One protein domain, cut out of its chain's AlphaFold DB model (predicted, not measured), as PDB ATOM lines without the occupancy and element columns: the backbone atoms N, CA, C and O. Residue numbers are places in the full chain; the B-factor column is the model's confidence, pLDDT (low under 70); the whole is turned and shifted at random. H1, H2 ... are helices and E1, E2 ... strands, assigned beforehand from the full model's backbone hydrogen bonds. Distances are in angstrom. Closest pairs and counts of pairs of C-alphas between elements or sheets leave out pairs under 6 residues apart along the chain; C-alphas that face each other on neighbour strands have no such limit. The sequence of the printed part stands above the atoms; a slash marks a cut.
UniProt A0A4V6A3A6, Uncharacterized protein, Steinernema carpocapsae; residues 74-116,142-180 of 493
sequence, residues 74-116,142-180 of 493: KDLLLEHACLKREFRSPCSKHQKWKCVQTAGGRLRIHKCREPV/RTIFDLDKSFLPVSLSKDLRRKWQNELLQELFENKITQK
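Overview. This is residues 74 to 116 and 142 to 180 of the 493 residues of an uncharacterized protein of Steinernema carpocapsae (UniProt A0A4V6A3A6). A small two-stranded hairpin, E1 and E2, sits in the middle, with the long helix H3 passing it on the side of E2 and the short helix H1 packed on both the hairpin and H3. H2, a short helix, lies off near the last residue of E2, and the far end of H3, with residues 174 to 180, sticks out as an arm. The printed part has 82 residues, with three named helices and two named strands in the order H1, E1, E2, H2, H3; the sheet, E1 - E2, is antiparallel. The class is mixed, helices and strands, and the whole is compact, with a radius of gyration of the C-alphas of 12.8 A and spans of 41 by 29 by 21 A.

Arrangement. H1, residues 74 to 82, comes closest to E1, residues 97 to 101, at the C-alphas of Cys 82 and Cys 99, 5.7 A apart. E1 and E2, residues 107 to 111, form a hairpin, antiparallel at 149 degrees between their directions. N 98 and O 110, 2.8 A apart, and N 100 and O 108, 2.9 A apart, are within hydrogen-bond range. The closest C-alphas of H1 and E2 are those of Glu 79 and Leu 107, 7.1 A apart. H2, residues 144 to 149, comes closest to E2 at the C-alphas of Lys 111 and Ile 144, 7.0 A apart. H2 is apart from H1, from E1 and from H3, residues 158 to 178. H3 comes closest to E2 at the C-alphas of Ile 109 and Gln 165, 6.0 A apart. H3 is only just apart from E1, with a closest distance of 8.3 A. H1 and H3 touch, about perpendicular at 79 degrees; their closest C-alphas are those of Lys 74 and Leu 169, 7.2 A apart, and H3 touches H1 with residues 169 to 172 alone. In H1, H2 and H3 every O i to N i+4 pair is within hydrogen-bond range.

Along the chain. H1 begins at C-alpha 74, at (164.931, 177.845, 153.989), and is 12.4 A long. E1 is 13.7 A long and E2 13.9 A; C-alpha 111, the last of E2, is at (159.975, 173.722, 137.717). H2 has six residues. H3 is 30.7 A long and ends at C-alpha 178, at (176.798, 188.426, 144.281).

Size, cuts and confidence. The two C-alphas farthest apart are those of Ser 150 and Lys 180, 41.2 A. Residues 117 to 141 are not printed, and C-alphas 116 and 142 are 5.4 A apart across the cut; beside it residues 115 to 116 pair with residues 142 to 143, antiparallel. The link from H1 to E1, residues 83 to 96, is long. The mean pLDDT of the printed part is 81.5; residues 152 to 155 and 177 to 180 are under 70.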
ATOM      1  N   LYS A  74     165.400 178.487 155.216       75.31
ATOM      2  CA  LYS A  74     164.931 177.845 153.989       75.31
ATOM      3  C   LYS A  74     163.479 178.191 153.644       75.31
ATOM      4  O   LYS A  74     163.173 178.367 152.465       75.31
ATOM      5  N   ASP A  75     162.601 178.268 154.639       76.62
ATOM      6  CA  ASP A  75     161.174 178.453 154.380       76.62
ATOM      7  C   ASP A  75     160.808 179.952 154.268       76.62
ATOM      8  O   ASP A  75     160.059 180.299 153.359       76.62
ATOM      9  N   LEU A  76     161.470 180.855 155.015       79.69
ATOM     10  CA  LEU A  76     161.387 182.316 154.786       79.69
ATOM     11  C   LEU A  76     161.970 182.728 153.420       79.69
ATOM     12  O   LEU A  76     161.437 183.607 152.744       79.69
ATOM     13  N   LEU A  77     163.065 182.092 152.980       81.44
ATOM     14  CA  LEU A  77     163.626 182.299 151.641       81.44
ATOM     15  C   LEU A  77     162.650 181.866 150.541       81.44
ATOM     16  O   LEU A  77     162.556 182.543 149.517       81.44
ATOM     17  N   LEU A  78     161.938 180.750 150.740       82.44
ATOM     18  CA  LEU A  78     160.922 180.290 149.795       82.44
ATOM     19  C   LEU A  78     159.710 181.231 149.780       82.44
ATOM     20  O   LEU A  78     159.230 181.565 148.705       82.44
ATOM     21  N   GLU A  79     159.247 181.691 150.939       83.81
ATOM     22  CA  GLU A  79     158.147 182.652 151.065       83.81
ATOM     23  C   GLU A  79     158.458 183.981 150.356       83.81
ATOM     24  O   GLU A  79     157.736 184.377 149.438       83.81
ATOM     25  N   HIS A  80     159.597 184.609 150.675       83.94
ATOM     26  CA  HIS A  80     160.057 185.825 149.993       83.94
ATOM     27  C   HIS A  80     160.278 185.632 148.486       83.94
ATOM     28  O   HIS A  80     160.104 186.585 147.723       83.94
ATOM     29  N   ALA A  81     160.646 184.428 148.037       84.75
ATOM     30  CA  ALA A  81     160.656 184.113 146.615       84.75
ATOM     31  C   ALA A  81     159.221 184.094 146.058       84.75
ATOM     32  O   ALA A  81     158.922 184.853 145.139       84.75
ATOM     33  N   CYS A  82     158.317 183.295 146.630       87.44
ATOM     34  CA  CYS A  82     156.949 183.107 146.136       87.44
ATOM     35  C   CYS A  82     156.108 184.392 146.036       87.44
ATOM     36  O   CYS A  82     155.193 184.447 145.215       87.44
ATOM     37  N   LEU A  83     156.420 185.435 146.814       88.25
ATOM     38  CA  LEU A  83     155.787 186.754 146.678       88.25
ATOM     39  C   LEU A  83     156.064 187.422 145.313       88.25
ATOM     40  O   LEU A  83     155.225 188.181 144.809       88.25
ATOM     41  N   LYS A  84     157.218 187.146 144.690       87.31
ATOM     42  CA  LYS A  84     157.612 187.749 143.411       87.31
ATOM     43  C   LYS A  84     156.722 187.288 142.253       87.31
ATOM     44  O   LYS A  84     156.383 186.114 142.120       87.31
ATOM     45  N   ARG A  85     156.450 188.206 141.315       83.94
ATOM     46  CA  ARG A  85     155.699 187.914 140.077       83.94
ATOM     47  C   ARG A  85     156.338 186.806 139.221       83.94
ATOM     48  O   ARG A  85     155.601 186.026 138.634       83.94
ATOM     49  N   GLU A  86     157.669 186.685 139.212       86.56
ATOM     50  CA  GLU A  86     158.410 185.666 138.441       86.56
ATOM     51  C   GLU A  86     158.158 184.208 138.874       86.56
ATOM     52  O   GLU A  86     158.493 183.291 138.125       86.56
ATOM     53  N   PHE A  87     157.550 183.980 140.048       88.75
ATOM     54  CA  PHE A  87     157.290 182.645 140.601       88.75
ATOM     55  C   PHE A  87     155.802 182.350 140.861       88.75
ATOM     56  O   PHE A  87     155.484 181.374 141.539       88.75
ATOM     57  N   ARG A  88     154.865 183.135 140.317       86.19
ATOM     58  CA  ARG A  88     153.419 182.866 140.462       86.19
ATOM     59  C   ARG A  88     152.956 181.690 139.593       86.19
ATOM     60  O   ARG A  88     153.561 181.396 138.570       86.19
ATOM     61  N   SER A  89     151.882 181.016 139.992       83.19
ATOM     62  CA  SER A  89     151.140 180.068 139.146       83.19
ATOM     63  C   SER A  89     149.975 180.770 138.428       83.19
ATOM     64  O   SER A  89     149.416 181.693 139.026       83.19
ATOM     65  N   PRO A  90     149.533 180.321 137.235       86.81
ATOM     66  CA  PRO A  90     150.071 179.221 136.418       86.81
ATOM     67  C   PRO A  90     151.388 179.583 135.703       86.81
ATOM     68  O   PRO A  90     151.772 180.748 135.639       86.81
ATOM     69  N   CYS A  91     152.093 178.578 135.176       89.19
ATOM     70  CA  CYS A  91     153.371 178.778 134.482       89.19
ATOM     71  C   CYS A  91     153.237 179.607 133.184       89.19
ATOM     72  O   CYS A  91     152.500 179.242 132.271       89.19
ATOM     73  N   SER A  92     154.032 180.671 133.049       88.19
ATOM     74  CA  SER A  92     154.146 181.497 131.832       88.19
ATOM     75  C   SER A  92     155.217 180.984 130.848       88.19
ATOM     76  O   SER A  92     156.165 180.310 131.248       88.19
ATOM     77  N   LYS A  93     155.130 181.355 129.555       83.12
ATOM     78  CA  LYS A  93     155.992 180.836 128.454       83.12
ATOM     79  C   LYS A  93     157.505 180.860 128.744       83.12
ATOM     80  O   LYS A  93     158.216 179.936 128.348       83.12
ATOM     81  N   HIS A  94     158.005 181.888 129.432       84.88
ATOM     82  CA  HIS A  94     159.432 182.060 129.763       84.88
ATOM     83  C   HIS A  94     159.778 181.768 131.232       84.88
ATOM     84  O   HIS A  94     160.906 181.986 131.664       84.88
ATOM     85  N   GLN A  95     158.826 181.250 132.006       86.25
ATOM     86  CA  GLN A  95     158.992 181.019 133.433       86.25
ATOM     87  C   GLN A  95     159.755 179.716 133.713       86.25
ATOM     88  O   GLN A  95     159.452 178.662 133.153       86.25
ATOM     89  N   LYS A  96     160.749 179.783 134.606       88.31
ATOM     90  CA  LYS A  96     161.553 178.623 135.030       88.31
ATOM     91  C   LYS A  96     160.921 177.877 136.209       88.31
ATOM     92  O   LYS A  96     160.865 176.647 136.200       88.31
ATOM     93  N   TRP A  97     160.417 178.622 137.190       91.25
ATOM     94  CA  TRP A  97     159.934 178.124 138.478       91.25
ATOM     95  C   TRP A  97     158.547 178.704 138.807       91.25
ATOM     96  O   TRP A  97     158.312 179.879 138.537       91.25
ATOM     97  N   LYS A  98     157.658 177.935 139.446       90.06
ATOM     98  CA  LYS A  98     156.422 178.438 140.074       90.06
ATOM     99  C   LYS A  98     156.278 177.963 141.515       90.06
ATOM    100  O   LYS A  98     156.745 176.877 141.858       90.06
ATOM    101  N   CYS A  99     155.578 178.739 142.330       90.94
ATOM    102  CA  CYS A  99     155.120 178.342 143.649       90.94
ATOM    103  C   CYS A  99     153.705 177.756 143.600       90.94
ATOM    104  O   CYS A  99     152.871 178.172 142.800       90.94
ATOM    105  N   VAL A 100     153.450 176.785 144.474       87.50
ATOM    106  CA  VAL A 100     152.147 176.150 144.698       87.50
ATOM    107  C   VAL A 100     151.958 175.997 146.206       87.50
ATOM    108  O   VAL A 100     152.865 175.528 146.901       87.50
ATOM    109  N   GLN A 101     150.796 176.388 146.727       84.81
ATOM    110  CA  GLN A 101     150.451 176.169 148.129       84.81
ATOM    111  C   GLN A 101     149.836 174.773 148.305       84.81
ATOM    112  O   GLN A 101     148.995 174.342 147.521       84.81
ATOM    113  N   THR A 102     150.289 174.037 149.318       80.75
ATOM    114  CA  THR A 102     149.697 172.743 149.700       80.75
ATOM    115  C   THR A 102     148.499 172.997 150.617       80.75
ATOM    116  O   THR A 102     148.559 173.936 151.401       80.75
ATOM    117  N   ALA A 103     147.473 172.135 150.602       77.50
ATOM    118  CA  ALA A 103     146.270 172.269 151.443       77.50
ATOM    119  C   ALA A 103     146.561 172.568 152.933       77.50
ATOM    120  O   ALA A 103     145.902 173.404 153.534       77.50
ATOM    121  N   GLY A 104     147.608 171.969 153.515       77.62
ATOM    122  CA  GLY A 104     148.116 172.319 154.851       77.62
ATOM    123  C   GLY A 104     148.998 173.577 154.882       77.62
ATOM    124  O   GLY A 104     150.102 173.515 155.423       77.62
ATOM    125  N   GLY A 105     148.589 174.663 154.217       79.50
ATOM    126  CA  GLY A 105     149.233 175.991 154.167       79.50
ATOM    127  C   GLY A 105     150.636 176.102 153.538       79.50
ATOM    128  O   GLY A 105     151.017 177.176 153.074       79.50
ATOM    129  N   ARG A 106     151.431 175.025 153.502       81.88
ATOM    130  CA  ARG A 106     152.865 175.056 153.148       81.88
ATOM    131  C   ARG A 106     153.114 175.326 151.659       81.88
ATOM    132  O   ARG A 106     152.706 174.534 150.802       81.88
ATOM    133  N   LEU A 107     153.867 176.389 151.371       83.88
ATOM    134  CA  LEU A 107     154.384 176.731 150.040       83.88
ATOM    135  C   LEU A 107     155.407 175.700 149.534       83.88
ATOM    136  O   LEU A 107     156.169 175.116 150.310       83.88
ATOM    137  N   ARG A 108     155.441 175.478 148.214       84.38
ATOM    138  CA  ARG A 108     156.390 174.595 147.510       84.38
ATOM    139  C   ARG A 108     156.766 175.172 146.149       84.38
ATOM    140  O   ARG A 108     155.909 175.742 145.484       84.38
ATOM    141  N   ILE A 109     158.012 174.972 145.714       87.38
ATOM    142  CA  ILE A 109     158.475 175.340 144.365       87.38
ATOM    143  C   ILE A 109     158.411 174.142 143.405       87.38
ATOM    144  O   ILE A 109     158.683 173.002 143.788       87.38
ATOM    145  N   HIS A 110     158.082 174.414 142.145       88.25
ATOM    146  CA  HIS A 110     158.032 173.463 141.039       88.25
ATOM    147  C   HIS A 110     158.723 174.063 139.806       88.25
ATOM    148  O   HIS A 110     158.575 175.258 139.547       88.25
ATOM    149  N   LYS A 111     159.458 173.265 139.019       89.44
ATOM    150  CA  LYS A 111     159.975 173.722 137.717       89.44
ATOM    151  C   LYS A 111     158.869 173.668 136.668       89.44
ATOM    152  O   LYS A 111     158.202 172.650 136.541       89.44
ATOM    153  N   CYS A 112     158.705 174.732 135.888       88.50
ATOM    154  CA  CYS A 112     157.696 174.786 134.826       88.50
ATOM    155  C   CYS A 112     158.084 173.937 133.603       88.50
ATOM    156  O   CYS A 112     157.228 173.288 133.013       88.50
ATOM    157  N   ARG A 113     159.373 173.942 133.236       86.12
ATOM    158  CA  ARG A 113     159.901 173.379 131.976       86.12
ATOM    159  C   ARG A 113     160.619 172.030 132.111       86.12
ATOM    160  O   ARG A 113     161.014 171.461 131.103       86.12
ATOM    161  N   GLU A 114     160.838 171.533 133.327       83.75
ATOM    162  CA  GLU A 114     161.468 170.220 133.522       83.75
ATOM    163  C   GLU A 114     160.441 169.120 133.187       83.75
ATOM    164  O   GLU A 114     159.307 169.208 133.671       83.75
ATOM    165  N   PRO A 115     160.788 168.106 132.371       81.50
ATOM    166  CA  PRO A 115     159.902 166.976 132.111       81.50
ATOM    167  C   PRO A 115     159.716 166.133 133.380       81.50
ATOM    168  O   PRO A 115     160.676 165.832 134.091       81.50
ATOM    169  N   VAL A 116     158.477 165.728 133.661       80.56
ATOM    170  CA  VAL A 116     158.129 164.899 134.821       80.56
ATOM    171  C   VAL A 116     157.229 163.740 134.423       80.56
ATOM    172  O   VAL A 116     156.182 163.936 133.808       80.56
ATOM    173  N   ARG A 142     155.791 164.750 130.861       80.75
ATOM    174  CA  ARG A 142     155.311 166.050 130.356       80.75
ATOM    175  C   ARG A 142     155.882 167.179 131.203       80.75
ATOM    176  O   ARG A 142     156.225 166.948 132.361       80.75
ATOM    177  N   THR A 143     155.995 168.394 130.667       84.25
ATOM    178  CA  THR A 143     156.411 169.537 131.497       84.25
ATOM    179  C   THR A 143     155.229 170.058 132.311       84.25
ATOM    180  O   THR A 143     154.070 169.920 131.915       84.25
ATOM    181  N   ILE A 144     155.495 170.688 133.456       84.31
ATOM    182  CA  ILE A 144     154.424 171.251 134.297       84.31
ATOM    183  C   ILE A 144     153.690 172.404 133.583       84.31
ATOM    184  O   ILE A 144     152.504 172.606 133.820       84.31
ATOM    185  N   PHE A 145     154.342 173.100 132.650       85.50
ATOM    186  CA  PHE A 145     153.709 174.092 131.775       85.50
ATOM    187  C   PHE A 145     152.625 173.489 130.860       85.50
ATOM    188  O   PHE A 145     151.563 174.086 130.691       85.50
ATOM    189  N   ASP A 146     152.846 172.288 130.317       82.81
ATOM    190  CA  ASP A 146     151.867 171.602 129.455       82.81
ATOM    191  C   ASP A 146     150.697 171.017 130.264       82.81
ATOM    192  O   ASP A 146     149.572 170.885 129.774       82.81
ATOM    193  N   LEU A 147     150.961 170.682 131.529       80.75
ATOM    194  CA  LEU A 147     149.980 170.145 132.470       80.75
ATOM    195  C   LEU A 147     149.080 171.242 133.049       80.75
ATOM    196  O   LEU A 147     147.873 171.035 133.139       80.75
ATOM    197  N   ASP A 148     149.632 172.428 133.325       80.00
ATOM    198  CA  ASP A 148     148.852 173.622 133.679       80.00
ATOM    199  C   ASP A 148     147.858 173.985 132.560       80.00
ATOM    200  O   ASP A 148     146.693 174.251 132.838       80.00
ATOM    201  N   LYS A 149     148.287 173.923 131.289       81.62
ATOM    202  CA  LYS A 149     147.415 174.152 130.117       81.62
ATOM    203  C   LYS A 149     146.300 173.121 129.938       81.62
ATOM    204  O   LYS A 149     145.309 173.419 129.282       81.62
ATOM    205  N   SER A 150     146.486 171.906 130.450       79.38
ATOM    206  CA  SER A 150     145.517 170.806 130.341       79.38
ATOM    207  C   SER A 150     144.754 170.548 131.646       79.38
ATOM    208  O   SER A 150     144.006 169.579 131.727       79.38
ATOM    209  N   PHE A 151     144.924 171.416 132.654       73.12
ATOM    210  CA  PHE A 151     144.278 171.354 133.973       73.12
ATOM    211  C   PHE A 151     144.435 170.004 134.706       73.12
ATOM    212  O   PHE A 151     143.654 169.671 135.598       73.12
ATOM    213  N   LEU A 152     145.462 169.216 134.364       68.00
ATOM    214  CA  LEU A 152     145.651 167.871 134.911       68.00
ATOM    215  C   LEU A 152     146.282 167.910 136.318       68.00
ATOM    216  O   LEU A 152     147.320 168.551 136.507       68.00
ATOM    217  N   PRO A 153     145.734 167.181 137.313       64.38
ATOM    218  CA  PRO A 153     146.287 167.153 138.666       64.38
ATOM    219  C   PRO A 153     147.649 166.438 138.708       64.38
ATOM    220  O   PRO A 153     147.771 165.252 138.402       64.38
ATOM    221  N   VAL A 154     148.691 167.167 139.121       66.69
ATOM    222  CA  VAL A 154     150.092 166.712 139.076       66.69
ATOM    223  C   VAL A 154     150.517 166.039 140.388       66.69
ATOM    224  O   VAL A 154     150.813 166.706 141.385       66.69
ATOM    225  N   SER A 155     150.634 164.709 140.385       69.94
ATOM    226  CA  SER A 155     151.271 163.945 141.468       69.94
ATOM    227  C   SER A 155     152.791 163.855 141.239       69.94
ATOM    228  O   SER A 155     153.253 163.383 140.207       69.94
ATOM    229  N   LEU A 156     153.597 164.323 142.203       74.81
ATOM    230  CA  LEU A 156     155.073 164.244 142.156       74.81
ATOM    231  C   LEU A 156     155.643 163.433 143.328       74.81
ATOM    232  O   LEU A 156     155.042 163.380 144.409       74.81
ATOM    233  N   SER A 157     156.853 162.889 143.153       79.06
ATOM    234  CA  SER A 157     157.633 162.245 144.222       79.06
ATOM    235  C   SER A 157     158.115 163.248 145.284       79.06
ATOM    236  O   SER A 157     158.156 164.465 145.068       79.06
ATOM    237  N   LYS A 158     158.432 162.769 146.496       78.88
ATOM    238  CA  LYS A 158     158.962 163.621 147.584       78.88
ATOM    239  C   LYS A 158     160.365 164.138 147.236       78.88
ATOM    240  O   LYS A 158     160.651 165.315 147.446       78.88
ATOM    241  N   ASP A 159     161.180 163.292 146.626       79.75
ATOM    242  CA  ASP A 159     162.611 163.514 146.411       79.75
ATOM    243  C   ASP A 159     162.893 164.479 145.262       79.75
ATOM    244  O   ASP A 159     163.751 165.350 145.396       79.75
ATOM    245  N   LEU A 160     162.101 164.430 144.183       82.75
ATOM    246  CA  LEU A 160     162.210 165.407 143.099       82.75
ATOM    247  C   LEU A 160     161.852 166.821 143.578       82.75
ATOM    248  O   LEU A 160     162.586 167.767 143.300       82.75
ATOM    249  N   ARG A 161     160.785 166.964 144.382       80.94
ATOM    250  CA  ARG A 161     160.446 168.245 145.029       80.94
ATOM    251  C   ARG A 161     161.572 168.739 145.941       80.94
ATOM    252  O   ARG A 161     161.862 169.931 145.942       80.94
ATOM    253  N   ARG A 162     162.235 167.843 146.684       81.00
ATOM    254  CA  ARG A 162     163.391 168.181 147.535       81.00
ATOM    255  C   ARG A 162     164.603 168.624 146.704       81.00
ATOM    256  O   ARG A 162     165.217 169.631 147.045       81.00
ATOM    257  N   LYS A 163     164.914 167.929 145.602       84.31
ATOM    258  CA  LYS A 163     165.974 168.298 144.645       84.31
ATOM    259  C   LYS A 163     165.729 169.699 144.074       84.31
ATOM    260  O   LYS A 163     166.582 170.569 144.213       84.31
ATOM    261  N   TRP A 164     164.539 169.934 143.525       87.12
ATOM    262  CA  TRP A 164     164.120 171.228 142.981       87.12
ATOM    263  C   TRP A 164     164.135 172.358 144.021       87.12
ATOM    264  O   TRP A 164     164.611 173.448 143.719       87.12
ATOM    265  N   GLN A 165     163.667 172.111 145.251       84.12
ATOM    266  CA  GLN A 165     163.716 173.120 146.312       84.12
ATOM    267  C   GLN A 165     165.164 173.480 146.682       84.12
ATOM    268  O   GLN A 165     165.468 174.658 146.847       84.12
ATOM    269  N   ASN A 166     166.066 172.497 146.761       82.19
ATOM    270  CA  ASN A 166     167.486 172.745 147.024       82.19
ATOM    271  C   ASN A 166     168.165 173.524 145.881       82.19
ATOM    272  O   ASN A 166     168.963 174.416 146.150       82.19
ATOM    273  N   GLU A 167     167.832 173.218 144.622       85.44
ATOM    274  CA  GLU A 167     168.345 173.925 143.439       85.44
ATOM    275  C   GLU A 167     167.915 175.404 143.426       85.44
ATOM    276  O   GLU A 167     168.770 176.277 143.280       85.44
ATOM    277  N   LEU A 168     166.636 175.714 143.689       84.50
ATOM    278  CA  LEU A 168     166.179 177.105 143.838       84.50
ATOM    279  C   LEU A 168     166.905 177.817 144.992       84.50
ATOM    280  O   LEU A 168     167.330 178.960 144.841       84.50
ATOM    281  N   LEU A 169     167.043 177.167 146.151       82.25
ATOM    282  CA  LEU A 169     167.706 177.770 147.312       82.25
ATOM    283  C   LEU A 169     169.181 178.078 147.031       82.25
ATOM    284  O   LEU A 169     169.667 179.105 147.499       82.25
ATOM    285  N   GLN A 170     169.865 177.249 146.237       80.56
ATOM    286  CA  GLN A 170     171.220 177.535 145.764       80.56
ATOM    287  C   GLN A 170     171.238 178.748 144.816       80.56
ATOM    288  O   GLN A 170     172.012 179.671 145.049       80.56
ATOM    289  N   GLU A 171     170.343 178.809 143.820       82.25
ATOM    290  CA  GLU A 171     170.226 179.961 142.904       82.25
ATOM    291  C   GLU A 171     169.935 181.274 143.661       82.25
ATOM    292  O   GLU A 171     170.548 182.309 143.398       82.25
ATOM    293  N   LEU A 172     169.029 181.247 144.644       81.12
ATOM    294  CA  LEU A 172     168.721 182.400 145.496       81.12
ATOM    295  C   LEU A 172     169.903 182.789 146.397       81.12
ATOM    296  O   LEU A 172     170.131 183.977 146.620       81.12
ATOM    297  N   PHE A 173     170.656 181.815 146.911       76.62
ATOM    298  CA  PHE A 173     171.822 182.042 147.766       76.62
ATOM    299  C   PHE A 173     172.993 182.666 146.998       76.62
ATOM    300  O   PHE A 173     173.576 183.648 147.458       76.62
ATOM    301  N   GLU A 174     173.301 182.144 145.809       75.88
ATOM    302  CA  GLU A 174     174.374 182.650 144.948       75.88
ATOM    303  C   GLU A 174     174.080 184.089 144.492       75.88
ATOM    304  O   GLU A 174     174.935 184.959 144.659       75.88
ATOM    305  N   ASN A 175     172.839 184.381 144.080       77.38
ATOM    306  CA  ASN A 175     172.385 185.750 143.796       77.38
ATOM    307  C   ASN A 175     172.483 186.686 145.019       77.38
ATOM    308  O   ASN A 175     172.853 187.853 144.893       77.38
ATOM    309  N   LYS A 176     172.178 186.191 146.226       73.00
ATOM    310  CA  LYS A 176     172.239 186.981 147.471       73.00
ATOM    311  C   LYS A 176     173.679 187.266 147.920       73.00
ATOM    312  O   LYS A 176     173.896 188.258 148.613       73.00
ATOM    313  N   ILE A 177     174.650 186.442 147.511       68.56
ATOM    314  CA  ILE A 177     176.088 186.715 147.666       68.56
ATOM    315  C   ILE A 177     176.550 187.754 146.644       68.56
ATOM    316  O   ILE A 177     177.114 188.772 147.049       68.56
ATOM    317  N   THR A 178     176.299 187.537 145.348       68.19
ATOM    318  CA  THR A 178     176.798 188.426 144.281       68.19
ATOM    319  C   THR A 178     176.231 189.842 144.382       68.19
ATOM    320  O   THR A 178     176.957 190.801 144.147       68.19
ATOM    321  N   GLN A 179     174.978 190.001 144.820       67.81
ATOM    322  CA  GLN A 179     174.369 191.320 145.040       67.81
ATOM    323  C   GLN A 179     174.872 192.059 146.290       67.81
ATOM    324  O   GLN A 179     174.694 193.272 146.377       67.81
ATOM    325  N   LYS A 180     175.448 191.364 147.284       64.56
ATOM    326  CA  LYS A 180     175.840 191.978 148.572       64.56
ATOM    327  C   LYS A 180     177.341 191.992 148.855       64.56
ATOM    328  O   LYS A 180     177.738 192.593 149.851       64.56
TER     329      LYS A 180